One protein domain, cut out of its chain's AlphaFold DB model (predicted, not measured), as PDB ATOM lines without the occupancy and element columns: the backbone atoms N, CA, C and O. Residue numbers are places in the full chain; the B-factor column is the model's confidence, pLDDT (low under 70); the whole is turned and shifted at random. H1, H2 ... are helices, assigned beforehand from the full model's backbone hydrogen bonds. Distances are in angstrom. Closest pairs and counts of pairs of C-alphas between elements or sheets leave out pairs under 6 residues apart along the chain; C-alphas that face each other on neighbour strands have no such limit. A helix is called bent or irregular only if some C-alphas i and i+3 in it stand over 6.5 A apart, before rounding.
ATOM      1  N   PRO A 207     203.598 170.261 188.638       92.31
ATOM      2  CA  PRO A 207     202.435 169.704 189.322       92.31
ATOM      3  C   PRO A 207     202.439 169.996 190.832       92.31
ATOM      4  O   PRO A 207     203.472 169.893 191.502       92.31
ATOM      5  N   GLU A 208     201.280 170.353 191.397       92.19
ATOM      6  CA  GLU A 208     201.179 170.776 192.804       92.19
ATOM      7  C   GLU A 208     201.641 169.704 193.802       92.19
ATOM      8  O   GLU A 208     202.190 170.010 194.862       92.19
ATOM      9  N   ASP A 209     201.400 168.433 193.492       92.88
ATOM     10  CA  ASP A 209     201.792 167.291 194.314       92.88
ATOM     11  C   ASP A 209     203.317 167.161 194.403       92.88
ATOM     12  O   ASP A 209     203.857 166.913 195.489       92.88
ATOM     13  N   VAL A 210     204.010 167.417 193.290       91.94
ATOM     14  CA  VAL A 210     205.473 167.473 193.226       91.94
ATOM     15  C   VAL A 210     205.980 168.627 194.084       91.94
ATOM     16  O   VAL A 210     206.798 168.397 194.976       91.94
ATOM     17  N   VAL A 211     205.437 169.838 193.908       93.19
ATOM     18  CA  VAL A 211     205.826 171.016 194.705       93.19
ATOM     19  C   VAL A 211     205.658 170.744 196.202       93.19
ATOM     20  O   VAL A 211     206.587 170.976 196.975       93.19
ATOM     21  N   ARG A 212     204.529 170.162 196.636       91.88
ATOM     22  CA  ARG A 212     204.293 169.807 198.050       91.88
ATOM     23  C   ARG A 212     205.269 168.748 198.566       91.88
ATOM     24  O   ARG A 212     205.672 168.804 199.729       91.88
ATOM     25  N   LYS A 213     205.636 167.761 197.745       93.25
ATOM     26  CA  LYS A 213     206.595 166.713 198.128       93.25
ATOM     27  C   LYS A 213     207.999 167.288 198.311       93.25
ATOM     28  O   LYS A 213     208.642 166.995 199.320       93.25
ATOM     29  N   VAL A 214     208.442 168.132 197.379       93.44
ATOM     30  CA  VAL A 214     209.750 168.799 197.446       93.44
ATOM     31  C   VAL A 214     209.780 169.785 198.611       93.44
ATOM     32  O   VAL A 214     210.718 169.762 199.399       93.44
ATOM     33  N   ALA A 215     208.714 170.563 198.806       93.44
ATOM     34  CA  ALA A 215     208.532 171.448 199.954       93.44
ATOM     35  C   ALA A 215     208.676 170.696 201.291       93.44
ATOM     36  O   ALA A 215     209.416 171.130 202.171       93.44
ATOM     37  N   LYS A 216     208.051 169.521 201.447       92.44
ATOM     38  CA  LYS A 216     208.211 168.688 202.654       92.44
ATOM     39  C   LYS A 216     209.648 168.203 202.855       92.44
ATOM     40  O   LYS A 216     210.146 168.261 203.978       92.44
ATOM     41  N   SER A 217     210.307 167.751 201.785       93.25
ATOM     42  CA  SER A 217     211.724 167.356 201.822       93.25
ATOM     43  C   SER A 217     212.604 168.535 202.247       93.25
ATOM     44  O   SER A 217     213.399 168.436 203.180       93.25
ATOM     45  N   LEU A 218     212.382 169.703 201.646       94.62
ATOM     46  CA  LEU A 218     213.089 170.930 201.974       94.62
ATOM     47  C   LEU A 218     212.847 171.358 203.424       94.62
ATOM     48  O   LEU A 218     213.794 171.723 204.112       94.62
ATOM     49  N   ALA A 219     211.616 171.265 203.929       93.56
ATOM     50  CA  ALA A 219     211.291 171.599 205.314       93.56
ATOM     51  C   ALA A 219     212.106 170.759 206.309       93.56
ATOM     52  O   ALA A 219     212.584 171.295 207.312       93.56
ATOM     53  N   GLN A 220     212.322 169.474 206.004       94.00
ATOM     54  CA  GLN A 220     213.126 168.568 206.823       94.00
ATOM     55  C   GLN A 220     214.598 169.007 206.905       94.00
ATOM     56  O   GLN A 220     215.183 168.947 207.984       94.00
ATOM     57  N   TYR A 221     215.176 169.482 205.796       95.25
ATOM     58  CA  TYR A 221     216.600 169.835 205.705       95.25
ATOM     59  C   TYR A 221     216.902 171.336 205.833       95.25
ATOM     60  O   TYR A 221     218.061 171.715 205.985       95.25
ATOM     61  N   SER A 222     215.884 172.198 205.815       93.38
ATOM     62  CA  SER A 222     216.011 173.666 205.817       93.38
ATOM     63  C   SER A 222     216.918 174.182 206.936       93.38
ATOM     64  O   SER A 222     217.901 174.871 206.680       93.38
ATOM     65  N   LYS A 223     216.662 173.761 208.180       92.25
ATOM     66  CA  LYS A 223     217.452 174.163 209.357       92.25
ATOM     67  C   LYS A 223     218.899 173.671 209.311       92.25
ATOM     68  O   LYS A 223     219.790 174.306 209.881       92.25
ATOM     69  N   GLU A 224     219.134 172.513 208.698       93.62
ATOM     70  CA  GLU A 224     220.482 171.970 208.527       93.62
ATOM     71  C   GLU A 224     221.249 172.783 207.484       93.62
ATOM     72  O   GLU A 224     222.359 173.232 207.777       93.62
ATOM     73  N   LEU A 225     220.617 173.071 206.341       96.19
ATOM     74  CA  LEU A 225     221.172 173.901 205.270       96.19
ATOM     75  C   LEU A 225     221.463 175.328 205.736       96.19
ATOM     76  O   LEU A 225     222.568 175.815 205.524       96.19
ATOM     77  N   GLU A 226     220.542 175.980 206.448       94.88
ATOM     78  CA  GLU A 226     220.779 177.313 207.021       94.88
ATOM     79  C   GLU A 226     222.001 177.320 207.946       94.88
ATOM     80  O   GLU A 226     222.876 178.179 207.853       94.88
ATOM     81  N   SER A 227     222.104 176.322 208.829       94.44
ATOM     82  CA  SER A 227     223.259 176.194 209.717       94.44
ATOM     83  C   SER A 227     224.558 175.907 208.957       94.44
ATOM     84  O   SER A 227     225.633 176.266 209.452       94.44
ATOM     85  N   ALA A 228     224.480 175.222 207.816       96.62
ATOM     86  CA  ALA A 228     225.608 174.951 206.942       96.62
ATOM     87  C   ALA A 228     226.046 176.229 206.207       96.62
ATOM     88  O   ALA A 228     227.239 176.537 206.196       96.62
ATOM     89  N   PHE A 229     225.101 177.027 205.701       97.50
ATOM     90  CA  PHE A 229     225.354 178.318 205.051       97.50
ATOM     91  C   PHE A 229     226.011 179.318 206.001       97.50
ATOM     92  O   PHE A 229     227.028 179.916 205.648       97.50
ATOM     93  N   ASP A 230     225.525 179.423 207.242       96.62
ATOM     94  CA  ASP A 230     226.161 180.288 208.240       96.62
ATOM     95  C   ASP A 230     227.611 179.865 208.509       96.62
ATOM     96  O   ASP A 230     228.514 180.696 208.612       96.62
ATOM     97  N   TRP A 231     227.853 178.555 208.627       96.75
ATOM     98  CA  TRP A 231     229.200 178.029 208.824       96.75
ATOM     99  C   TRP A 231     230.102 178.315 207.617       96.75
ATOM    100  O   TRP A 231     231.253 178.714 207.808       96.75
ATOM    101  N   TYR A 232     229.585 178.150 206.398       97.75
ATOM    102  CA  TYR A 232     230.310 178.430 205.159       97.75
ATOM    103  C   TYR A 232     230.758 179.894 205.086       97.75
ATOM    104  O   TYR A 232     231.912 180.195 204.772       97.75
ATOM    105  N   LEU A 233     229.847 180.805 205.426       97.25
ATOM    106  CA  LEU A 233     230.079 182.239 205.325       97.25
ATOM    107  C   LEU A 233     230.970 182.781 206.447       97.25
ATOM    108  O   LEU A 233     231.775 183.678 206.199       97.25
ATOM    109  N   TYR A 234     230.833 182.269 207.673       96.50
ATOM    110  CA  TYR A 234     231.538 182.824 208.830       96.50
ATOM    111  C   TYR A 234     232.804 182.069 209.207       96.50
ATOM    112  O   TYR A 234     233.851 182.689 209.357       96.50
ATOM    113  N   ASP A 235     232.724 180.757 209.396       96.56
ATOM    114  CA  ASP A 235     233.857 179.975 209.893       96.56
ATOM    115  C   ASP A 235     234.763 179.533 208.741       96.56
ATOM    116  O   ASP A 235     235.983 179.660 208.827       96.56
ATOM    117  N   PHE A 236     234.173 179.009 207.663       97.19
ATOM    118  CA  PHE A 236     234.939 178.460 206.547       97.19
ATOM    119  C   PHE A 236     235.634 179.559 205.742       97.19
ATOM    120  O   PHE A 236     236.837 179.471 205.514       97.19
ATOM    121  N   ARG A 237     234.919 180.644 205.414       96.62
ATOM    122  CA  ARG A 237     235.508 181.856 204.822       96.62
ATOM    123  C   ARG A 237     236.672 182.394 205.651       96.62
ATOM    124  O   ARG A 237     237.731 182.667 205.100       96.62
ATOM    125  N   ASP A 238     236.493 182.541 206.968       96.56
ATOM    126  CA  ASP A 238     237.550 183.044 207.851       96.56
ATOM    127  C   ASP A 238     238.780 182.119 207.831       96.56
ATOM    128  O   ASP A 238     239.901 182.616 207.861       96.56
ATOM    129  N   ALA A 239     238.591 180.796 207.761       96.31
ATOM    130  CA  ALA A 239     239.694 179.841 207.649       96.31
ATOM    131  C   ALA A 239     240.436 179.962 206.306       96.31
ATOM    132  O   ALA A 239     241.663 179.979 206.302       96.31
ATOM    133  N   VAL A 240     239.710 180.112 205.192       96.00
ATOM    134  CA  VAL A 240     240.302 180.323 203.857       96.00
ATOM    135  C   VAL A 240     241.068 181.648 203.800       96.00
ATOM    136  O   VAL A 240     242.214 181.673 203.367       96.00
ATOM    137  N   LEU A 241     240.483 182.741 204.300       94.50
ATOM    138  CA  LEU A 241     241.119 184.064 204.291       94.50
ATOM    139  C   LEU A 241     242.335 184.162 205.218       94.50
ATOM    140  O   LEU A 241     243.240 184.943 204.951       94.50
ATOM    141  N   ARG A 242     242.359 183.396 206.313       94.44
ATOM    142  CA  ARG A 242     243.530 183.291 207.199       94.44
ATOM    143  C   ARG A 242     244.547 182.260 206.723       94.44
ATOM    144  O   ARG A 242     245.532 182.053 207.425       94.44
ATOM    145  N   GLN A 243     244.285 181.603 205.592       94.06
ATOM    146  CA  GLN A 243     245.120 180.537 205.047       94.06
ATOM    147  C   GLN A 243     245.352 179.392 206.055       94.06
ATOM    148  O   GLN A 243     246.403 178.753 206.084       94.06
ATOM    149  N   ASP A 244     244.369 179.118 206.919       94.38
ATOM    150  CA  ASP A 244     244.447 178.025 207.889       94.38
ATOM    151  C   ASP A 244     244.099 176.698 207.197       94.38
ATOM    152  O   ASP A 244     243.022 176.114 207.372       94.38
ATOM    153  N   TRP A 245     245.022 176.229 206.353       93.69
ATOM    154  CA  TRP A 245     244.831 175.038 205.525       93.69
ATOM    155  C   TRP A 245     244.614 173.780 206.357       93.69
ATOM    156  O   TRP A 245     243.884 172.887 205.938       93.69
ATOM    157  N   ALA A 246     245.166 173.712 207.571       92.62
ATOM    158  CA  ALA A 246     244.905 172.605 208.481       92.62
ATOM    159  C   ALA A 246     243.418 172.541 208.865       92.62
ATOM    160  O   ALA A 246     242.811 171.463 208.817       92.62
ATOM    161  N   VAL A 247     242.810 173.690 209.187       93.69
ATOM    162  CA  VAL A 247     241.374 173.781 209.467       93.69
ATOM    163  C   VAL A 247     240.550 173.495 208.217       93.69
ATOM    164  O   VAL A 247     239.603 172.712 208.321       93.69
ATOM    165  N   VAL A 248     240.915 174.037 207.052       94.94
ATOM    166  CA  VAL A 248     240.218 173.773 205.777       94.94
ATOM    167  C   VAL A 248     240.243 172.277 205.443       94.94
ATOM    168  O   VAL A 248     239.187 171.660 205.301       94.94
ATOM    169  N   LEU A 249     241.422 171.648 205.435       94.38
ATOM    170  CA  LEU A 249     241.594 170.215 205.168       94.38
ATOM    171  C   LEU A 249     240.871 169.334 206.183       94.38
ATOM    172  O   LEU A 249     240.368 168.270 205.823       94.38
ATOM    173  N   SER A 250     240.783 169.756 207.448       93.25
ATOM    174  CA  SER A 250     240.042 168.997 208.460       93.25
ATOM    175  C   SER A 250     238.547 168.867 208.142       93.25
ATOM    176  O   SER A 250     237.940 167.882 208.551       93.25
ATOM    177  N   GLN A 251     237.962 169.786 207.363       93.06
ATOM    178  CA  GLN A 251     236.552 169.704 206.948       93.06
ATOM    179  C   GLN A 251     236.319 168.643 205.866       93.06
ATOM    180  O   GLN A 251     235.225 168.089 205.765       93.06
ATOM    181  N   PHE A 252     237.359 168.347 205.083       92.38
ATOM    182  CA  PHE A 252     237.355 167.324 204.038       92.38
ATOM    183  C   PHE A 252     237.723 165.931 204.558       92.38
ATOM    184  O   PHE A 252     237.559 164.943 203.840       92.38
ATOM    185  N   LYS A 253     238.210 165.827 205.799       88.88
ATOM    186  CA  LYS A 253     238.487 164.545 206.450       88.88
ATOM    187  C   LYS A 253     237.194 163.973 207.033       88.88
ATOM    188  O   LYS A 253     236.482 164.642 207.777       88.88
ATOM    189  N   GLY A 254     236.904 162.717 206.702       79.69
ATOM    190  CA  GLY A 254     235.815 161.961 207.317       79.69
ATOM    191  C   GLY A 254     236.049 161.754 208.815       79.69
ATOM    192  O   GLY A 254     237.186 161.600 209.262       79.69
ATOM    193  N   THR A 255     234.978 161.737 209.610       65.06
ATOM    194  CA  THR A 255     235.065 161.630 211.079       65.06
ATOM    195  C   THR A 255     235.338 160.215 211.601       65.06
ATOM    196  O   THR A 255     235.370 160.022 212.814       65.06
ATOM    197  N   SER A 256     235.533 159.211 210.740       55.81
ATOM    198  CA  SER A 256     235.816 157.840 211.174       55.81
ATOM    199  C   SER A 256     236.914 157.170 210.350       55.81
ATOM    200  O   SER A 256     237.065 157.404 209.152       55.81
ATOM    201  N   THR A 257     237.628 156.251 211.000       57.41
ATOM    202  CA  THR A 257     238.559 155.283 210.399       57.41
ATOM    203  C   THR A 257     237.882 154.298 209.429       57.41
ATOM    204  O   THR A 257     238.567 153.475 208.834       57.41
ATOM    205  N   GLN A 258     236.558 154.380 209.245       54.06
ATOM    206  CA  GLN A 258     235.742 153.487 208.413       54.06
ATOM    207  C   GLN A 258     234.855 154.255 207.411       54.06
ATOM    208  O   GLN A 258     233.718 153.870 207.163       54.06
ATOM    209  N   GLY A 259     235.351 155.354 206.832       63.16
ATOM    210  CA  GLY A 259     234.684 155.992 205.687       63.16
ATOM    211  C   GLY A 259     233.490 156.890 206.032       63.16
ATOM    212  O   GLY A 259     232.550 156.986 205.250       63.16
ATOM    213  N   GLY A 260     233.507 157.553 207.193       76.56
ATOM    214  CA  GLY A 260     232.508 158.573 207.516       76.56
ATOM    215  C   GLY A 260     232.507 159.713 206.490       76.56
ATOM    216  O   GLY A 260     233.574 160.147 206.058       76.56
ATOM    217  N   LEU A 261     231.314 160.204 206.134       83.56
ATOM    218  CA  LEU A 261     231.147 161.342 205.225       83.56
ATOM    219  C   LEU A 261     231.917 162.556 205.747       83.56
ATOM    220  O   LEU A 261     231.918 162.839 206.953       83.56
ATOM    221  N   ASN A 262     232.573 163.276 204.838       92.00
ATOM    222  CA  ASN A 262     233.187 164.546 205.203       92.00
ATOM    223  C   ASN A 262     232.098 165.588 205.510       92.00
ATOM    224  O   ASN A 262     230.913 165.397 205.222       92.00
ATOM    225  N   ARG A 263     232.483 166.695 206.148       92.75
ATOM    226  CA  ARG A 263     231.502 167.689 206.589       92.75
ATOM    227  C   ARG A 263     230.743 168.308 205.417       92.75
ATOM    228  O   ARG A 263     229.542 168.509 205.528       92.75
ATOM    229  N   VAL A 264     231.436 168.576 204.311       94.56
ATOM    230  CA  VAL A 264     230.838 169.136 203.091       94.56
ATOM    231  C   VAL A 264     229.770 168.187 202.536       94.56
ATOM    232  O   VAL A 264     228.665 168.602 202.204       94.56
ATOM    233  N   GLU A 265     230.058 166.891 202.507       93.69
ATOM    234  CA  GLU A 265     229.128 165.863 202.056       93.69
ATOM    235  C   GLU A 265     227.928 165.723 202.981       93.69
ATOM    236  O   GLU A 265     226.798 165.651 202.509       93.69
ATOM    237  N   ARG A 266     228.165 165.699 204.294       94.31
ATOM    238  CA  ARG A 266     227.112 165.522 205.294       94.31
ATOM    239  C   ARG A 266     226.197 166.742 205.399       94.31
ATOM    240  O   ARG A 266     224.985 166.575 205.400       94.31
ATOM    241  N   ASP A 267     226.774 167.939 205.510       95.56
ATOM    242  CA  ASP A 267     226.035 169.169 205.828       95.56
ATOM    243  C   ASP A 267     225.461 169.847 204.569       95.56
ATOM    244  O   ASP A 267     224.484 170.580 204.679       95.56
ATOM    245  N   PHE A 268     226.040 169.609 203.383       96.88
ATOM    246  CA  PHE A 268     225.574 170.209 202.126       96.88
ATOM    247  C   PHE A 268     225.109 169.150 201.134       96.88
ATOM    248  O   PHE A 268     223.951 169.154 200.725       96.88
ATOM    249  N   MET A 269     225.989 168.235 200.716       95.75
ATOM    250  CA  MET A 269     225.682 167.374 199.566       95.75
ATOM    251  C   MET A 269     224.507 166.438 199.836       95.75
ATOM    252  O   MET A 269     223.671 166.266 198.958       95.75
ATOM    253  N   ALA A 270     224.437 165.829 201.020       95.06
ATOM    254  CA  ALA A 270     223.342 164.948 201.400       95.06
ATOM    255  C   ALA A 270     221.987 165.681 201.378       95.06
ATOM    256  O   ALA A 270     221.124 165.249 200.616       95.06
ATOM    257  N   PRO A 271     221.791 166.805 202.098       96.62
ATOM    258  CA  PRO A 271     220.522 167.526 202.049       96.62
ATOM    259  C   PRO A 271     220.206 168.101 200.661       96.62
ATOM    260  O   PRO A 271     219.080 167.945 200.193       96.62
ATOM    261  N   MET A 272     221.179 168.681 199.947       97.12
ATOM    262  CA  MET A 272     220.933 169.212 198.597       97.12
ATOM    263  C   MET A 272     220.536 168.107 197.608       97.12
ATOM    264  O   MET A 272     219.603 168.290 196.831       97.12
ATOM    265  N   LYS A 273     221.172 166.928 197.668       96.31
ATOM    266  CA  LYS A 273     220.786 165.769 196.844       96.31
ATOM    267  C   LYS A 273     219.419 165.215 197.234       96.31
ATOM    268  O   LYS A 273     218.652 164.841 196.352       96.31
ATOM    269  N   SER A 274     219.084 165.174 198.522       95.31
ATOM    270  CA  SER A 274     217.749 164.759 198.968       95.31
ATOM    271  C   SER A 274     216.655 165.685 198.436       95.31
ATOM    272  O   SER A 274     215.580 165.216 198.080       95.31
ATOM    273  N   VAL A 275     216.925 166.988 198.323       94.31
ATOM    274  CA  VAL A 275     216.003 167.936 197.680       94.31
ATOM    275  C   VAL A 275     215.972 167.714 196.163       94.31
ATOM    276  O   VAL A 275     214.895 167.527 195.601       94.31
ATOM    277  N   ALA A 276     217.132 167.628 195.506       94.69
ATOM    278  CA  ALA A 276     217.227 167.442 194.053       94.69
ATOM    279  C   ALA A 276     216.529 166.162 193.566       94.69
ATOM    280  O   ALA A 276     215.761 166.198 192.616       94.69
ATOM    281  N   THR A 277     216.709 165.040 194.269       95.19
ATOM    282  CA  THR A 277     216.095 163.744 193.911       95.19
ATOM    283  C   THR A 277     214.573 163.723 194.045       95.19
ATOM    284  O   THR A 277     213.922 162.824 193.511       95.19
ATOM    285  N   THR A 278     213.986 164.689 194.756       94.25
ATOM    286  CA  THR A 278     212.527 164.823 194.838       94.25
ATOM    287  C   THR A 278     211.921 165.605 193.678       94.25
ATOM    288  O   THR A 278     210.722 165.453 193.443       94.25
ATOM    289  N   LEU A 279     212.724 166.387 192.948       92.75
ATOM    290  CA  LEU A 279     212.290 167.160 191.789       92.75
ATOM    291  C   LEU A 279     212.599 166.374 190.497       92.75
ATOM    292  O   LEU A 279     213.742 165.963 190.295       92.75
ATOM    293  N   PRO A 280     211.618 166.135 189.608       92.25
ATOM    294  CA  PRO A 280     211.882 165.523 188.307       92.25
ATOM    295  C   PRO A 280     212.910 166.332 187.505       92.25
ATOM    296  O   PRO A 280     212.892 167.563 187.535       92.25
ATOM    297  N   ARG A 281     213.785 165.649 186.755       91.62
ATOM    298  CA  ARG A 281     214.857 166.304 185.978       91.62
ATOM    299  C   ARG A 281     214.307 167.318 184.973       91.62
ATOM    300  O   ARG A 281     214.808 168.434 184.925       91.62
ATOM    301  N   GLU A 282     213.222 166.956 184.291       89.06
ATOM    302  CA  GLU A 282     212.494 167.790 183.318       89.06
ATOM    303  C   GLU A 282     211.913 169.076 183.938       89.06
ATOM    304  O   GLU A 282     211.753 170.079 183.257       89.06
ATOM    305  N   MET A 283     211.654 169.077 185.249       87.38
ATOM    306  CA  MET A 283     211.018 170.183 185.979       87.38
ATOM    307  C   MET A 283     212.039 171.062 186.721       87.38
ATOM    308  O   MET A 283     211.710 171.696 187.722       87.38
ATOM    309  N   GLY A 284     213.296 171.066 186.272       87.56
ATOM    310  CA  GLY A 284     214.379 171.847 186.880       87.56
ATOM    311  C   GLY A 284     215.254 171.077 187.870       87.56
ATOM    312  O   GLY A 284     216.215 171.644 188.391       87.56
ATOM    313  N   GLY A 285     215.006 169.778 188.081       92.12
ATOM    314  CA  GLY A 285     215.903 168.920 188.865       92.12
ATOM    315  C   GLY A 285     217.334 168.911 188.315       92.12
ATOM    316  O   GLY A 285     218.287 168.885 189.088       92.12
ATOM    317  N   GLU A 286     217.494 169.027 186.993       94.12
ATOM    318  CA  GLU A 286     218.808 169.123 186.344       94.12
ATOM    319  C   GLU A 286     219.578 170.398 186.727       94.12
ATOM    320  O   GLU A 286     220.765 170.310 187.032       94.12
ATOM    321  N   LYS A 287     218.914 171.561 186.808       93.44
ATOM    322  CA  LYS A 287     219.559 172.830 187.207       93.44
ATOM    323  C   LYS A 287     220.063 172.776 188.651       93.44
ATOM    324  O   LYS A 287     221.191 173.172 188.948       93.44
ATOM    325  N   ILE A 288     219.267 172.174 189.537       95.19
ATOM    326  CA  ILE A 288     219.661 171.935 190.930       95.19
ATOM    327  C   ILE A 288     220.863 170.976 190.990       95.19
ATOM    328  O   ILE A 288     221.829 171.246 191.707       95.19
ATOM    329  N   GLU A 289     220.837 169.869 190.239       96.06
ATOM    330  CA  GLU A 289     221.964 168.928 190.143       96.06
ATOM    331  C   GLU A 289     223.237 169.602 189.607       96.06
ATOM    332  O   GLU A 289     224.329 169.347 190.123       96.06
ATOM    333  N   GLU A 290     223.104 170.492 188.624       96.88
ATOM    334  CA  GLU A 290     224.207 171.268 188.065       96.88
ATOM    335  C   GLU A 290     224.818 172.212 189.111       96.88
ATOM    336  O   GLU A 290     226.034 172.196 189.321       96.88
ATOM    337  N   SER A 291     223.989 172.972 189.833       97.44
ATOM    338  CA  SER A 291     224.427 173.838 190.936       97.44
ATOM    339  C   SER A 291     225.164 173.045 192.029       97.44
ATOM    340  O   SER A 291     226.228 173.460 192.500       97.44
ATOM    341  N   ILE A 292     224.674 171.846 192.374       97.38
ATOM    342  CA  ILE A 292     225.345 170.920 193.306       97.38
ATOM    343  C   ILE A 292     226.700 170.455 192.749       97.38
ATOM    344  O   ILE A 292     227.685 170.374 193.492       97.38
ATOM    345  N   GLY A 293     226.765 170.144 191.453       97.62
ATOM    346  CA  GLY A 293     227.992 169.754 190.759       97.62
ATOM    347  C   GLY A 293     229.048 170.858 190.788       97.62
ATOM    348  O   GLY A 293     230.182 170.604 191.200       97.62
ATOM    349  N   ARG A 294     228.660 172.093 190.444       98.06
ATOM    350  CA  ARG A 294     229.527 173.283 190.488       98.06
ATOM    351  C   ARG A 294     230.062 173.535 191.898       98.06
ATOM    352  O   ARG A 294     231.262 173.740 192.068       98.06
ATOM    353  N   PHE A 295     229.210 173.427 192.920       98.25
ATOM    354  CA  PHE A 295     229.638 173.558 194.315       98.25
ATOM    355  C   PHE A 295     230.671 172.491 194.703       98.25
ATOM    356  O   PHE A 295     231.710 172.809 195.284       98.25
ATOM    357  N   LEU A 296     230.422 171.222 194.360       97.12
ATOM    358  CA  LEU A 296     231.350 170.132 194.659       97.12
ATOM    359  C   LEU A 296     232.702 170.324 193.964       97.12
ATOM    360  O   LEU A 296     233.740 170.047 194.566       97.12
ATOM    361  N   SER A 297     232.691 170.771 192.712       97.56
ATOM    362  CA  SER A 297     233.904 171.071 191.955       97.56
ATOM    363  C   SER A 297     234.728 172.177 192.616       97.56
ATOM    364  O   SER A 297     235.900 171.946 192.910       97.56
ATOM    365  N   ALA A 298     234.100 173.298 192.984       97.88
ATOM    366  CA  ALA A 298     234.759 174.387 193.705       97.88
ATOM    367  C   ALA A 298     235.354 173.926 195.052       97.88
ATOM    368  O   ALA A 298     236.465 174.293 195.435       97.88
ATOM    369  N   MET A 299     234.651 173.048 195.777       97.69
ATOM    370  CA  MET A 299     235.155 172.472 197.029       97.69
ATOM    371  C   MET A 299     236.334 171.510 196.818       97.69
ATOM    372  O   MET A 299     237.239 171.461 197.653       97.69
ATOM    373  N   LYS A 300     236.359 170.750 195.715       96.12
ATOM    374  CA  LYS A 300     237.503 169.896 195.350       96.12
ATOM    375  C   LYS A 300     238.726 170.719 194.968       96.12
ATOM    376  O   LYS A 300     239.829 170.349 195.359       96.12
ATOM    377  N   GLU A 301     238.533 171.811 194.241       96.50
ATOM    378  CA  GLU A 301     239.609 172.737 193.893       96.50
ATOM    379  C   GLU A 301     240.209 173.373 195.147       96.50
ATOM    380  O   GLU A 301     241.415 173.288 195.369       96.50
ATOM    381  N   LEU A 302     239.363 173.878 196.049       96.12
ATOM    382  CA  LEU A 302     239.817 174.429 197.323       96.12
ATOM    383  C   LEU A 302     240.576 173.394 198.169       96.12
ATOM    384  O   LEU A 302     241.586 173.714 198.797       96.12
ATOM    385  N   LYS A 303     240.121 172.134 198.163       95.81
ATOM    386  CA  LYS A 303     240.843 171.024 198.792       95.81
ATOM    387  C   LYS A 303     242.210 170.802 198.134       95.81
ATOM    388  O   LYS A 303     243.188 170.655 198.857       95.81
ATOM    389  N   HIS A 304     242.284 170.784 196.804       94.88
ATOM    390  CA  HIS A 304     243.538 170.595 196.072       94.88
ATOM    391  C   HIS A 304     244.545 171.707 196.394       94.88
ATOM    392  O   HIS A 304     245.706 171.416 196.674       94.88
ATOM    393  N   ILE A 305     244.106 172.969 196.398       94.62
ATOM    394  CA  ILE A 305     244.949 174.117 196.762       94.62
ATOM    395  C   ILE A 305     245.484 173.940 198.189       94.62
ATOM    396  O   ILE A 305     246.689 174.013 198.423       94.62
ATOM    397  N   ALA A 306     244.609 173.590 199.137       94.19
ATOM    398  CA  ALA A 306     245.002 173.378 200.526       94.19
ATOM    399  C   ALA A 306     245.948 172.170 200.728       94.19
ATOM    400  O   ALA A 306     246.774 172.192 201.637       94.19
ATOM    401  N   GLU A 307     245.851 171.110 199.913       93.12
ATOM    402  CA  GLU A 307     246.777 169.961 199.944       93.12
ATOM    403  C   GLU A 307     248.147 170.286 199.321       93.12
ATOM    404  O   GLU A 307     249.166 169.728 199.749       93.12
ATOM    405  N   GLY A 308     248.163 171.172 198.318       88.19
ATOM    406  CA  GLY A 308     249.363 171.647 197.629       88.19
ATOM    407  C   GLY A 308     250.204 172.616 198.461       88.19
ATOM    408  O   GLY A 308     251.433 172.575 198.373       88.19
ATOM    409  N   ALA A 309     249.563 173.399 199.332       82.44
ATOM    410  CA  ALA A 309     250.210 174.369 200.210       82.44
ATOM    411  C   ALA A 309     251.069 173.682 201.296       82.44
ATOM    412  O   ALA A 309     250.648 173.452 202.433       82.44
ATOM    413  N   ARG A 310     252.311 173.323 200.948       69.25
ATOM    414  CA  ARG A 310     253.324 172.778 201.869       69.25
ATOM    415  C   ARG A 310     254.393 173.826 202.172       69.25
ATOM    416  O   ARG A 310     255.522 173.709 201.705       69.25
ATOM    417  N   GLY A 311     254.061 174.830 202.976       70.62
ATOM    418  CA  GLY A 311     255.024 175.860 203.377       70.62
ATOM    419  C   GLY A 311     254.393 177.241 203.539       70.62
ATOM    420  O   GLY A 311     253.175 177.325 203.695       70.62
ATOM    421  N   PRO A 312     255.205 178.318 203.548       74.00
ATOM    422  CA  PRO A 312     254.679 179.676 203.464       74.00
ATOM    423  C   PRO A 312     253.859 179.818 202.178       74.00
ATOM    424  O   PRO A 312     254.315 179.430 201.104       74.00
ATOM    425  N   VAL A 313     252.638 180.318 202.329       78.25
ATOM    426  CA  VAL A 313     251.630 180.402 201.270       78.25
ATOM    427  C   VAL A 313     252.032 181.480 200.275       78.25
ATOM    428  O   VAL A 313     252.422 182.574 200.683       78.25
ATOM    429  N   ASN A 314     251.949 181.165 198.983       87.31
ATOM    430  CA  ASN A 314     252.176 182.152 197.933       87.31
ATOM    431  C   ASN A 314     250.913 183.006 197.719       87.31
ATOM    432  O   ASN A 314     249.795 182.497 197.827       87.31
ATOM    433  N   ASP A 315     251.077 184.273 197.339       89.62
ATOM    434  CA  ASP A 315     249.957 185.191 197.073       89.62
ATOM    435  C   ASP A 315     249.015 184.643 195.979       89.62
ATOM    436  O   ASP A 315     247.798 184.830 196.024       89.62
ATOM    437  N   GLU A 316     249.569 183.901 195.014       91.12
ATOM    438  CA  GLU A 316     248.806 183.225 193.958       91.12
ATOM    439  C   GLU A 316     247.879 182.131 194.508       91.12
ATOM    440  O   GLU A 316     246.717 182.054 194.108       91.12
ATOM    441  N   GLU A 317     248.359 181.311 195.450       90.25
ATOM    442  CA  GLU A 317     247.563 180.243 196.075       90.25
ATOM    443  C   GLU A 317     246.427 180.837 196.913       90.25
ATOM    444  O   GLU A 317     245.301 180.336 196.895       90.25
ATOM    445  N   GLU A 318     246.697 181.944 197.614       92.75
ATOM    446  CA  GLU A 318     245.670 182.676 198.351       92.75
ATOM    447  C   GLU A 318     244.577 183.191 197.409       92.75
ATOM    448  O   GLU A 318     243.383 183.047 197.696       92.75
ATOM    449  N   GLN A 319     244.962 183.784 196.279       95.56
ATOM    450  CA  GLN A 319     243.998 184.323 195.329       95.56
ATOM    451  C   GLN A 319     243.175 183.213 194.665       95.56
ATOM    452  O   GLN A 319     241.955 183.349 194.561       95.56
ATOM    453  N   GLN A 320     243.801 182.093 194.297       95.25
ATOM    454  CA  GLN A 320     243.096 180.912 193.790       95.25
ATOM    455  C   GLN A 320     242.111 180.359 194.827       95.25
ATOM    456  O   GLN A 320     240.956 180.093 194.503       95.25
ATOM    457  N   ALA A 321     242.508 180.272 196.101       95.94
ATOM    458  CA  ALA A 321     241.622 179.809 197.165       95.94
ATOM    459  C   ALA A 321     240.415 180.740 197.369       95.94
ATOM    460  O   ALA A 321     239.295 180.268 197.588       95.94
ATOM    461  N   LYS A 322     240.607 182.064 197.263       96.44
ATOM    462  CA  LYS A 322     239.510 183.047 197.303       96.44
ATOM    463  C   LYS A 322     238.561 182.897 196.118       96.44
ATOM    464  O   LYS A 322     237.351 183.007 196.313       96.44
ATOM    465  N   VAL A 323     239.090 182.652 194.917       97.38
ATOM    466  CA  VAL A 323     238.283 182.401 193.713       97.38
ATOM    467  C   VAL A 323     237.463 181.125 193.893       97.38
ATOM    468  O   VAL A 323     236.239 181.206 193.839       97.38
ATOM    469  N   ALA A 324     238.092 180.003 194.249       97.56
ATOM    470  CA  ALA A 324     237.404 178.732 194.482       97.56
ATOM    471  C   ALA A 324     236.338 178.833 195.595       97.56
ATOM    472  O   ALA A 324     235.229 178.311 195.470       97.56
ATOM    473  N   TRP A 325     236.619 179.558 196.685       97.81
ATOM    474  CA  TRP A 325     235.613 179.836 197.717       97.81
ATOM    475  C   TRP A 325     234.442 180.670 197.170       97.81
ATOM    476  O   TRP A 325     233.279 180.352 197.420       97.81
ATOM    477  N   ASN A 326     234.715 181.716 196.389       97.88
ATOM    478  CA  ASN A 326     233.672 182.540 195.779       97.88
ATOM    479  C   ASN A 326     232.830 181.776 194.749       97.88
ATOM    480  O   ASN A 326     231.622 182.001 194.669       97.88
ATOM    481  N   GLU A 327     233.430 180.875 193.979       98.06
ATOM    482  CA  GLU A 327     232.707 179.996 193.057       98.06
ATOM    483  C   GLU A 327     231.787 179.037 193.804       98.06
ATOM    484  O   GLU A 327     230.616 178.907 193.446       98.06
ATOM    485  N   GLY A 328     232.262 178.456 194.909       98.06
ATOM    486  CA  GLY A 328     231.418 177.662 195.796       98.06
ATOM    487  C   GLY A 328     230.235 178.470 196.342       98.06
ATOM    488  O   GLY A 328     229.099 178.001 196.292       98.06
ATOM    489  N   ARG A 329     230.465 179.716 196.779       98.06
ATOM    490  CA  ARG A 329     229.395 180.635 197.207       98.06
ATOM    491  C   ARG A 329     228.376 180.880 196.091       98.06
ATOM    492  O   ARG A 329     227.176 180.796 196.337       98.06
ATOM    493  N   ARG A 330     228.837 181.183 194.875       98.12
ATOM    494  CA  ARG A 330     227.963 181.424 193.713       98.12
ATOM    495  C   ARG A 330     227.150 180.183 193.350       98.12
ATOM    496  O   ARG A 330     225.967 180.313 193.068       98.12
ATOM    497  N   ALA A 331     227.745 178.995 193.420       98.12
ATOM    498  CA  ALA A 331     227.041 177.740 193.175       98.12
ATOM    499  C   ALA A 331     225.952 177.461 194.230       98.12
ATOM    500  O   ALA A 331     224.847 177.057 193.874       98.12
ATOM    501  N   LEU A 332     226.222 177.740 195.514       98.19
ATOM    502  CA  LEU A 332     225.195 177.667 196.564       98.19
ATOM    503  C   LEU A 332     224.060 178.666 196.323       98.19
ATOM    504  O   LEU A 332     222.899 178.329 196.526       98.19
ATOM    505  N   ASN A 333     224.382 179.874 195.866       97.94
ATOM    506  CA  ASN A 333     223.371 180.865 195.518       97.94
ATOM    507  C   ASN A 333     222.511 180.429 194.331       97.94
ATOM    508  O   ASN A 333     221.302 180.598 194.406       97.94
ATOM    509  N   GLY A 334     223.098 179.805 193.304       97.38
ATOM    510  CA  GLY A 334     222.336 179.201 192.205       97.38
ATOM    511  C   GLY A 334     221.360 178.136 192.710       97.38
ATOM    512  O   GLY A 334     220.172 178.200 192.419       97.38
ATOM    513  N   PHE A 335     221.819 177.240 193.591       97.56
ATOM    514  CA  PHE A 335     220.940 176.268 194.253       97.56
ATOM    515  C   PHE A 335     219.796 176.946 195.031       97.56
ATOM    516  O   PHE A 335     218.649 176.507 194.955       97.56
ATOM    517  N   VAL A 336     220.090 178.009 195.787       97.06
ATOM    518  CA  VAL A 336     219.084 178.760 196.559       97.06
ATOM    519  C   VAL A 336     218.078 179.454 195.640       97.06
ATOM    520  O   VAL A 336     216.884 179.409 195.922       97.06
ATOM    521  N   GLU A 337     218.534 180.072 194.553       96.56
ATOM    522  CA  GLU A 337     217.683 180.716 193.549       96.56
ATOM    523  C   GLU A 337     216.746 179.700 192.888       96.56
ATOM    524  O   GLU A 337     215.532 179.920 192.873       96.56
ATOM    525  N   ASP A 338     217.281 178.558 192.444       95.50
ATOM    526  CA  ASP A 338     216.506 177.478 191.828       95.50
ATOM    527  C   ASP A 338     215.445 176.933 192.796       95.50
ATOM    528  O   ASP A 338     214.262 176.856 192.461       95.50
ATOM    529  N   VAL A 339     215.826 176.607 194.036       94.88
ATOM    530  CA  VAL A 339     214.896 176.054 195.035       94.88
ATOM    531  C   VAL A 339     213.841 177.078 195.456       94.88
ATOM    532  O   VAL A 339     212.653 176.750 195.539       94.88
ATOM    533  N   ASN A 340     214.238 178.325 195.715       94.94
ATOM    534  CA  ASN A 340     213.297 179.366 196.113       94.94
ATOM    535  C   ASN A 340     212.298 179.652 194.979       94.94
ATOM    536  O   ASN A 340     211.097 179.743 195.240       94.94
ATOM    537  N   GLY A 341     212.777 179.748 193.736       93.69
ATOM    538  CA  GLY A 341     211.959 180.052 192.564       93.69
ATOM    539  C   GLY A 341     211.044 178.906 192.132       93.69
ATOM    540  O   GLY A 341     209.873 179.142 191.852       93.69
ATOM    541  N   MET A 342     211.542 177.668 192.109       92.12
ATOM    542  CA  MET A 342     210.783 176.512 191.609       92.12
ATOM    543  C   MET A 342     209.895 175.859 192.669       92.12
ATOM    544  O   MET A 342     208.900 175.225 192.328       92.12
ATOM    545  N   VAL A 343     210.247 175.974 193.953       92.00
ATOM    546  CA  VAL A 343     209.554 175.253 195.031       92.00
ATOM    547  C   VAL A 343     208.855 176.218 195.973       92.00
ATOM    548  O   VAL A 343     207.643 176.134 196.149       92.00
ATOM    549  N   ILE A 344     209.598 177.139 196.591       90.69
ATOM    550  CA  ILE A 344     209.076 177.922 197.720       90.69
ATOM    551  C   ILE A 344     208.055 178.958 197.259       90.69
ATOM    552  O   ILE A 344     206.996 179.081 197.879       90.69
ATOM    553  N   VAL A 345     208.337 179.685 196.176       91.75
ATOM    554  CA  VAL A 345     207.411 180.690 195.638       91.75
ATOM    555  C   VAL A 345     206.099 180.038 195.176       91.75
ATOM    556  O   VAL A 345     205.054 180.446 195.692       91.75
ATOM    557  N   PRO A 346     206.102 178.985 194.327       91.25
ATOM    558  CA  PRO A 346     204.874 178.289 193.946       91.25
ATOM    559  C   PRO A 346     204.128 177.699 195.144       91.25
ATOM    560  O   PRO A 346     202.913 177.850 195.248       91.25
ATOM    561  N   TYR A 347     204.839 177.092 196.098       90.56
ATOM    562  CA  TYR A 347     204.226 176.555 197.315       90.56
ATOM    563  C   TYR A 347     203.524 177.643 198.142       90.56
ATOM    564  O   TYR A 347     202.411 177.444 198.627       90.56
ATOM    565  N   THR A 348     204.147 178.817 198.272       88.88
ATOM    566  CA  THR A 348     203.577 179.957 199.006       88.88
ATOM    567  C   THR A 348     202.323 180.483 198.311       88.88
ATOM    568  O   THR A 348     201.304 180.677 198.971       88.88
ATOM    569  N   GLN A 349     202.358 180.621 196.981       89.25
ATOM    570  CA  GLN A 349     201.200 181.026 196.177       89.25
ATOM    571  C   GLN A 349     200.034 180.035 196.315       89.25
ATOM    572  O   GLN A 349     198.893 180.451 196.513       89.25
ATOM    573  N   MET A 350     200.307 178.724 196.316       86.38
ATOM    574  CA  MET A 350     199.286 177.692 196.560       86.38
ATOM    575  C   MET A 350     198.661 177.812 197.956       86.38
ATOM    576  O   MET A 350     197.469 177.551 198.134       86.38
ATOM    577  N   GLN A 351     199.440 178.220 198.961       85.25
ATOM    578  CA  GLN A 351     198.923 178.405 200.312       85.25
ATOM    579  C   GLN A 351     198.060 179.659 200.461       85.25
ATOM    580  O   GLN A 351     197.228 179.686 201.366       85.25
ATOM    581  N   GLU A 352     198.190 180.694 199.625       84.06
ATOM    582  CA  GLU A 352     197.461 181.957 199.813       84.06
ATOM    583  C   GLU A 352     195.936 181.771 199.895       84.06
ATOM    584  O   GLU A 352     195.317 182.395 200.762       84.06
ATOM    585  N   GLY A 353     195.371 180.820 199.139       79.88
ATOM    586  CA  GLY A 353     193.946 180.456 199.156       79.88
ATOM    587  C   GLY A 353     193.495 179.524 200.293       79.88
ATOM    588  O   GLY A 353     192.300 179.276 200.452       79.88
ATOM    589  N   VAL A 354     194.417 179.004 201.107       82.62
ATOM    590  CA  VAL A 354     194.114 178.041 202.176       82.62
ATOM    591  C   VAL A 354     193.691 178.765 203.465       82.62
ATOM    592  O   VAL A 354     194.275 179.777 203.865       82.62
ATOM    593  N   SER A 355     192.670 178.239 204.157       81.75
ATOM    594  CA  SER A 355     192.166 178.790 205.426       81.75
ATOM    595  C   SER A 355     193.284 178.964 206.463       81.75
ATOM    596  O   SER A 355     194.134 178.088 206.630       81.75
ATOM    597  N   LYS A 356     193.252 180.063 207.236       79.00
ATOM    598  CA  LYS A 356     194.248 180.376 208.286       79.00
ATOM    599  C   LYS A 356     194.495 179.214 209.260       79.00
ATOM    600  O   LYS A 356     195.617 179.044 209.722       79.00
ATOM    601  N   LYS A 357     193.472 178.403 209.560       74.94
ATOM    602  CA  LYS A 357     193.615 177.229 210.442       74.94
ATOM    603  C   LYS A 357     194.493 176.133 209.833       74.94
ATOM    604  O   LYS A 357     195.226 175.478 210.558       74.94
ATOM    605  N   GLN A 358     194.433 175.954 208.520       73.88
ATOM    606  CA  GLN A 358     195.208 174.945 207.806       73.88
ATOM    607  C   GLN A 358     196.627 175.450 207.494       73.88
ATOM    608  O   GLN A 358     197.572 174.677 207.611       73.88
ATOM    609  N   LYS A 359     196.805 176.768 207.297       72.62
ATOM    610  CA  LYS A 359     198.134 177.419 207.294       72.62
ATOM    611  C   LYS A 359     198.914 177.232 208.601       72.62
ATOM    612  O   LYS A 359     200.130 177.189 208.573       72.62
ATOM    613  N   LEU A 360     198.234 177.136 209.747       69.81
ATOM    614  CA  LEU A 360     198.893 176.865 211.033       69.81
ATOM    615  C   LEU A 360     199.327 175.400 211.187       69.81
ATOM    616  O   LEU A 360     200.218 175.115 211.983       69.81
ATOM    617  N   LEU A 361     198.688 174.479 210.461       66.19
ATOM    618  CA  LEU A 361     199.007 173.051 210.496       66.19
ATOM    619  C   LEU A 361     200.130 172.692 209.515       66.19
ATOM    620  O   LEU A 361     200.921 171.793 209.794       66.19
ATOM    621  N   GLU A 362     200.218 173.388 208.382       68.69
ATOM    622  CA  GLU A 362     201.306 173.221 207.423       68.69
ATOM    623  C   GLU A 362     202.478 174.127 207.809       68.69
ATOM    624  O   GLU A 362     202.357 175.347 207.815       68.69
ATOM    625  N   ALA A 363     203.626 173.533 208.147       67.69
ATOM    626  CA  ALA A 363     204.831 174.286 208.472       67.69
ATOM    627  C   ALA A 363     205.182 175.232 207.311       67.69
ATOM    628  O   ALA A 363     205.553 174.781 206.228       67.69
ATOM    629  N   SER A 364     205.046 176.540 207.539       76.50
ATOM    630  CA  SER A 364     205.511 177.560 206.602       76.50
ATOM    631  C   SER A 364     207.004 177.361 206.372       76.50
ATOM    632  O   SER A 364     207.790 177.370 207.322       76.50
ATOM    633  N   ILE A 365     207.397 177.182 205.115       86.19
ATOM    634  CA  ILE A 365     208.798 177.023 204.735       86.19
ATOM    635  C   ILE A 365     209.352 178.419 204.492       86.19
ATOM    636  O   ILE A 365     208.872 179.134 203.616       86.19
ATOM    637  N   ALA A 366     210.328 178.823 205.301       88.81
ATOM    638  CA  ALA A 366     211.032 180.073 205.068       88.81
ATOM    639  C   ALA A 366     211.902 179.951 203.802       88.81
ATOM    640  O   ALA A 366     212.465 178.879 203.561       88.81
ATOM    641  N   PRO A 367     212.026 181.021 202.996       92.38
ATOM    642  CA  PRO A 367     212.949 181.029 201.873       92.38
ATOM    643  C   PRO A 367     214.383 180.828 202.362       92.38
ATOM    644  O   PRO A 367     214.780 181.403 203.380       92.38
ATOM    645  N   LEU A 368     215.162 180.026 201.634       93.81
ATOM    646  CA  LEU A 368     216.568 179.829 201.971       93.81
ATOM    647  C   LEU A 368     217.328 181.156 201.806       93.81
ATOM    648  O   LEU A 368     217.094 181.871 200.823       93.81
ATOM    649  N   PRO A 369     218.229 181.508 202.741       94.88
ATOM    650  CA  PRO A 369     218.923 182.783 202.695       94.88
ATOM    651  C   PRO A 369     219.996 182.782 201.602       94.88
ATOM    652  O   PRO A 369     220.773 181.838 201.471       94.88
ATOM    653  N   TYR A 370     220.068 183.879 200.851       95.88
ATOM    654  CA  TYR A 370     221.142 184.130 199.891       95.88
ATOM    655  C   TYR A 370     222.471 184.393 200.613       95.88
ATOM    656  O   TYR A 370     222.479 185.074 201.640       95.88
ATOM    657  N   LEU A 371     223.598 183.912 200.077       96.62
ATOM    658  CA  LEU A 371     224.932 184.135 200.638       96.62
ATOM    659  C   LEU A 371     225.623 185.316 199.930       96.62
ATOM    660  O   LEU A 371     226.150 185.152 198.822       96.62
ATOM    661  N   PRO A 372     225.668 186.515 200.534       96.44
ATOM    662  CA  PRO A 372     226.337 187.669 199.947       96.44
ATOM    663  C   PRO A 372     227.861 187.531 200.006       96.44
ATOM    664  O   PRO A 372     228.413 186.723 200.750       96.44
ATOM    665  N   GLU A 373     228.550 188.354 199.219       93.56
ATOM    666  CA  GLU A 373     230.012 188.429 199.250       93.56
ATOM    667  C   GLU A 373     230.534 189.089 200.535       93.56
ATOM    668  O   GLU A 373     231.481 188.588 201.148       93.56
ATOM    669  N   ASP A 374     229.887 190.176 200.975       94.00
ATOM    670  CA  ASP A 374     230.137 190.780 202.284       94.00
ATOM    671  C   ASP A 374     229.296 190.064 203.355       94.00
ATOM    672  O   ASP A 374     228.064 190.160 203.323       94.00
ATOM    673  N   PRO A 375     229.919 189.406 204.354       91.19
ATOM    674  CA  PRO A 375     229.191 188.753 205.438       91.19
ATOM    675  C   PRO A 375     228.268 189.687 206.229       91.19
ATOM    676  O   PRO A 375     227.346 189.212 206.883       91.19
ATOM    677  N   LYS A 376     228.492 191.007 206.198       93.25
ATOM    678  CA  LYS A 376     227.619 191.980 206.875       93.25
ATOM    679  C   LYS A 376     226.251 192.131 206.218       93.25
ATOM    680  O   LYS A 376     225.313 192.534 206.897       93.25
ATOM    681  N   ALA A 377     226.140 191.827 204.926       93.94
ATOM    682  CA  ALA A 377     224.878 191.882 204.193       93.94
ATOM    683  C   ALA A 377     224.025 190.617 204.391       93.94
ATOM    684  O   ALA A 377     222.927 190.518 203.847       93.94
ATOM    685  N   TYR A 378     224.533 189.622 205.123       94.56
ATOM    686  CA  TYR A 378     223.840 188.357 205.318       94.56
ATOM    687  C   TYR A 378     222.751 188.489 206.380       94.56
ATOM    688  O   TYR A 378     222.936 189.162 207.392       94.56
ATOM    689  N   VAL A 379     221.618 187.815 206.150       93.38
ATOM    690  CA  VAL A 379     220.400 187.941 206.969       93.38
ATOM    691  C   VAL A 379     220.666 187.633 208.442       93.38
ATOM    692  O   VAL A 379     220.143 188.312 209.321       93.38
ATOM    693  N   ARG A 380     221.489 186.617 208.720       91.00
ATOM    694  CA  ARG A 380     221.796 186.173 210.083       91.00
ATOM    695  C   ARG A 380     223.130 186.728 210.524       91.00
ATOM    696  O   ARG A 380     224.135 186.523 209.851       91.00
ATOM    697  N   THR A 381     223.181 187.380 211.679       94.31
ATOM    698  CA  THR A 381     224.425 188.005 212.148       94.31
ATOM    699  C   THR A 381     225.451 186.969 212.629       94.31
ATOM    700  O   THR A 381     225.105 185.906 213.150       94.31
ATOM    701  N   LYS A 382     226.754 187.296 212.557       93.69
ATOM    702  CA  LYS A 382     227.825 186.443 213.125       93.69
ATOM    703  C   LYS A 382     227.581 186.131 214.606       93.69
ATOM    704  O   LYS A 382     227.928 185.054 215.084       93.69
ATOM    705  N   ARG A 383     226.961 187.062 215.340       94.94
ATOM    706  CA  ARG A 383     226.586 186.871 216.743       94.94
ATOM    707  C   ARG A 383     225.554 185.754 216.897       94.94
ATOM    708  O   ARG A 383     225.826 184.811 217.639       94.94
ATOM    709  N   GLU A 384     224.441 185.810 216.169       92.75
ATOM    710  CA  GLU A 384     223.411 184.754 216.175       92.75
ATOM    711  C   GLU A 384     223.991 183.393 215.792       92.75
ATOM    712  O   GLU A 384     223.696 182.375 216.424       92.75
ATOM    713  N   TYR A 385     224.881 183.369 214.798       93.88
ATOM    714  CA  TYR A 385     225.605 182.157 214.440       93.88
ATOM    715  C   TYR A 385     226.410 181.607 215.631       93.88
ATOM    716  O   TYR A 385     226.272 180.437 215.992       93.88
ATOM    717  N   THR A 386     227.197 182.441 216.318       94.44
ATOM    718  CA  THR A 386     227.975 181.981 217.482       94.44
ATOM    719  C   THR A 386     227.104 181.527 218.654       94.44
ATOM    720  O   THR A 386     227.477 180.586 219.357       94.44
ATOM    721  N   GLU A 387     225.950 182.158 218.873       93.81
ATOM    722  CA  GLU A 387     224.996 181.774 219.915       93.81
ATOM    723  C   GLU A 387     224.333 180.430 219.586       93.81
ATOM    724  O   GLU A 387     224.338 179.532 220.431       93.81
ATOM    725  N   SER A 388     223.886 180.228 218.342       90.75
ATOM    726  CA  SER A 388     223.320 178.948 217.887       90.75
ATOM    727  C   SER A 388     224.345 177.806 217.929       90.75
ATOM    728  O   SER A 388     224.044 176.708 218.400       90.75
ATOM    729  N   LYS A 389     225.601 178.072 217.549       92.50
ATOM    730  CA  LYS A 389     226.715 177.120 217.670       92.50
ATOM    731  C   LYS A 389     226.988 176.742 219.128       92.50
ATOM    732  O   LYS A 389     227.186 175.565 219.429       92.50
ATOM    733  N   LYS A 390     226.975 177.715 220.049       92.25
ATOM    734  CA  LYS A 390     227.115 177.463 221.496       92.25
ATOM    735  C   LYS A 390     225.938 176.657 222.044       92.25
ATOM    736  O   LYS A 390     226.169 175.773 222.864       92.25
ATOM    737  N   ALA A 391     224.713 176.934 221.600       89.50
ATOM    738  CA  ALA A 391     223.529 176.176 221.992       89.50
ATOM    739  C   ALA A 391     223.644 174.702 221.570       89.50
ATOM    740  O   ALA A 391     223.591 173.827 222.433       89.50
ATOM    741  N   LYS A 392     223.971 174.425 220.298       88.44
ATOM    742  CA  LYS A 392     224.214 173.054 219.801       88.44
ATOM    743  C   LYS A 392     225.333 172.338 220.565       88.44
ATOM    744  O   LYS A 392     225.241 171.148 220.857       88.44
ATOM    745  N   LEU A 393     226.405 173.052 220.918       88.12
ATOM    746  CA  LEU A 393     227.494 172.479 221.713       88.12
ATOM    747  C   LEU A 393     227.044 172.130 223.140       88.12
ATOM    748  O   LEU A 393     227.449 171.096 223.668       88.12
ATOM    749  N   ARG A 394     226.201 172.966 223.761       88.19
ATOM    750  CA  ARG A 394     225.610 172.684 225.078       88.19
ATOM    751  C   ARG A 394     224.708 171.458 225.025       88.19
ATOM    752  O   ARG A 394     224.843 170.603 225.890       88.19
ATOM    753  N   GLU A 395     223.860 171.337 224.006       87.12
ATOM    754  CA  GLU A 395     223.023 170.148 223.792       87.12
ATOM    755  C   GLU A 395     223.878 168.881 223.676       87.12
ATOM    756  O   GLU A 395     223.652 167.916 224.406       87.12
ATOM    757  N   ARG A 396     224.934 168.913 222.848       84.62
ATOM    758  CA  ARG A 396     225.840 167.767 222.664       84.62
ATOM    759  C   ARG A 396     226.603 167.389 223.933       84.62
ATOM    760  O   ARG A 396     226.874 166.215 224.157       84.62
ATOM    761  N   ASN A 397     226.951 168.369 224.761       85.06
ATOM    762  CA  ASN A 397     227.673 168.153 226.015       85.06
ATOM    763  C   ASN A 397     226.743 167.790 227.192       85.06
ATOM    764  O   ASN A 397     227.163 167.878 228.344       85.06
ATOM    765  N   GLY A 398     225.494 167.390 226.928       79.31
ATOM    766  CA  GLY A 398     224.560 166.940 227.965       79.31
ATOM    767  C   GLY A 398     223.799 168.068 228.666       79.31
ATOM    768  O   GLY A 398     223.235 167.857 229.736       79.31
TER     769      GLY A 398
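Overview. This is residues 207 to 398 of the 411 residues of an uncharacterized protein of Chromera velia CCMP2878 (UniProt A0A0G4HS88). Four helical rods make an elongated up-and-down bundle: H5a and H4 side by side along its length, with H3 and H1b beside them. At one end the bent helices run on into H1a and H5b, which pack on each other, with the small H6 beyond them; H2 packs at the other end. H7 crosses H1b on the side away from H4 and H5a, and its residues 390 to 396 stick out together with 397 and 398. The printed part has 192 residues with seven named helices, H1 to H7 in chain order, and no named strand; the class is all helix. It is compact, with a radius of gyration of the C-alphas of 18.2 A and spans of 62 by 43 by 39 A.

Along the chain. H5, residues 315 to 352, was assigned as one helix by its hydrogen bonds but is bent: C-alphas 342 and 345 are 6.7 A apart. Its arms are H5a, residues 315 to 342, 40.5 A long from C-alpha 315 at (249.957, 185.191, 197.073), and H5b, residues 345 to 352. H4, residues 285 to 308, is 34.7 A long. H1, residues 208 to 241, also assigned as one helix by its hydrogen bonds, is bent, with C-alphas 220 and 223 7.5 A apart; its arms are H1b, residues 223 to 241, 26.1 A long, and H1a, residues 208 to 220, which begins with C-alpha 208 at (201.179, 170.776, 192.804). H3, residues 263 to 276, is only just irregular, with C-alphas 267 and 270 6.7 A apart. H2 is residues 245 to 252, H6 residues 356 to 359, and H7 residues 382 to 396, ending at (225.840, 167.767, 222.664).

Arrangement. H5a and H4, a helical hairpin, touch at a shallow tilt of 17 degrees, opposite ways; their closest C-alphas, of Gly 328 and Phe 295, are 4.7 A apart. H1b touches H5a with residues 237 to 241 alone, Val 240 to Ala 321 being the closest C-alphas at 6.8 A. H3 touches H4, closest at the C-alphas of Ala 276 and Gly 285, 5.6 A. H2 touches H4, closest at the C-alphas of Trp 245 and Ala 306, 5.3 A. H1a and H5b touch about perpendicular, at 77 degrees, the C-alphas of Val 211 and Tyr 347 being closest at 6.3 A. H7 touches H1b at a steep tilt of 65 degrees, closest at the C-alphas of Tyr 385 and Asp 230, 6.5 A; H7 and H5a are apart. Every O i to N i+4 pair is within hydrogen-bond range in H1a, H4, H5a, H5b and H7, against 12 of 15 in H1b, 3 of 4 in H2 and 8 of 10 in H3; H6 is too short for such a pair, and its one O i to N i+3 pair is not within range.

Size, cuts and confidence. The two C-alphas farthest apart, of Gly 311 and Ser 355, are 63.0 A apart. The printed part has no cut. The link from H6 to H7 is long, with 22 residues. The mean pLDDT of the printed part is 91.0, with residues 255 to 259, 310 and 360 to 363 under 70.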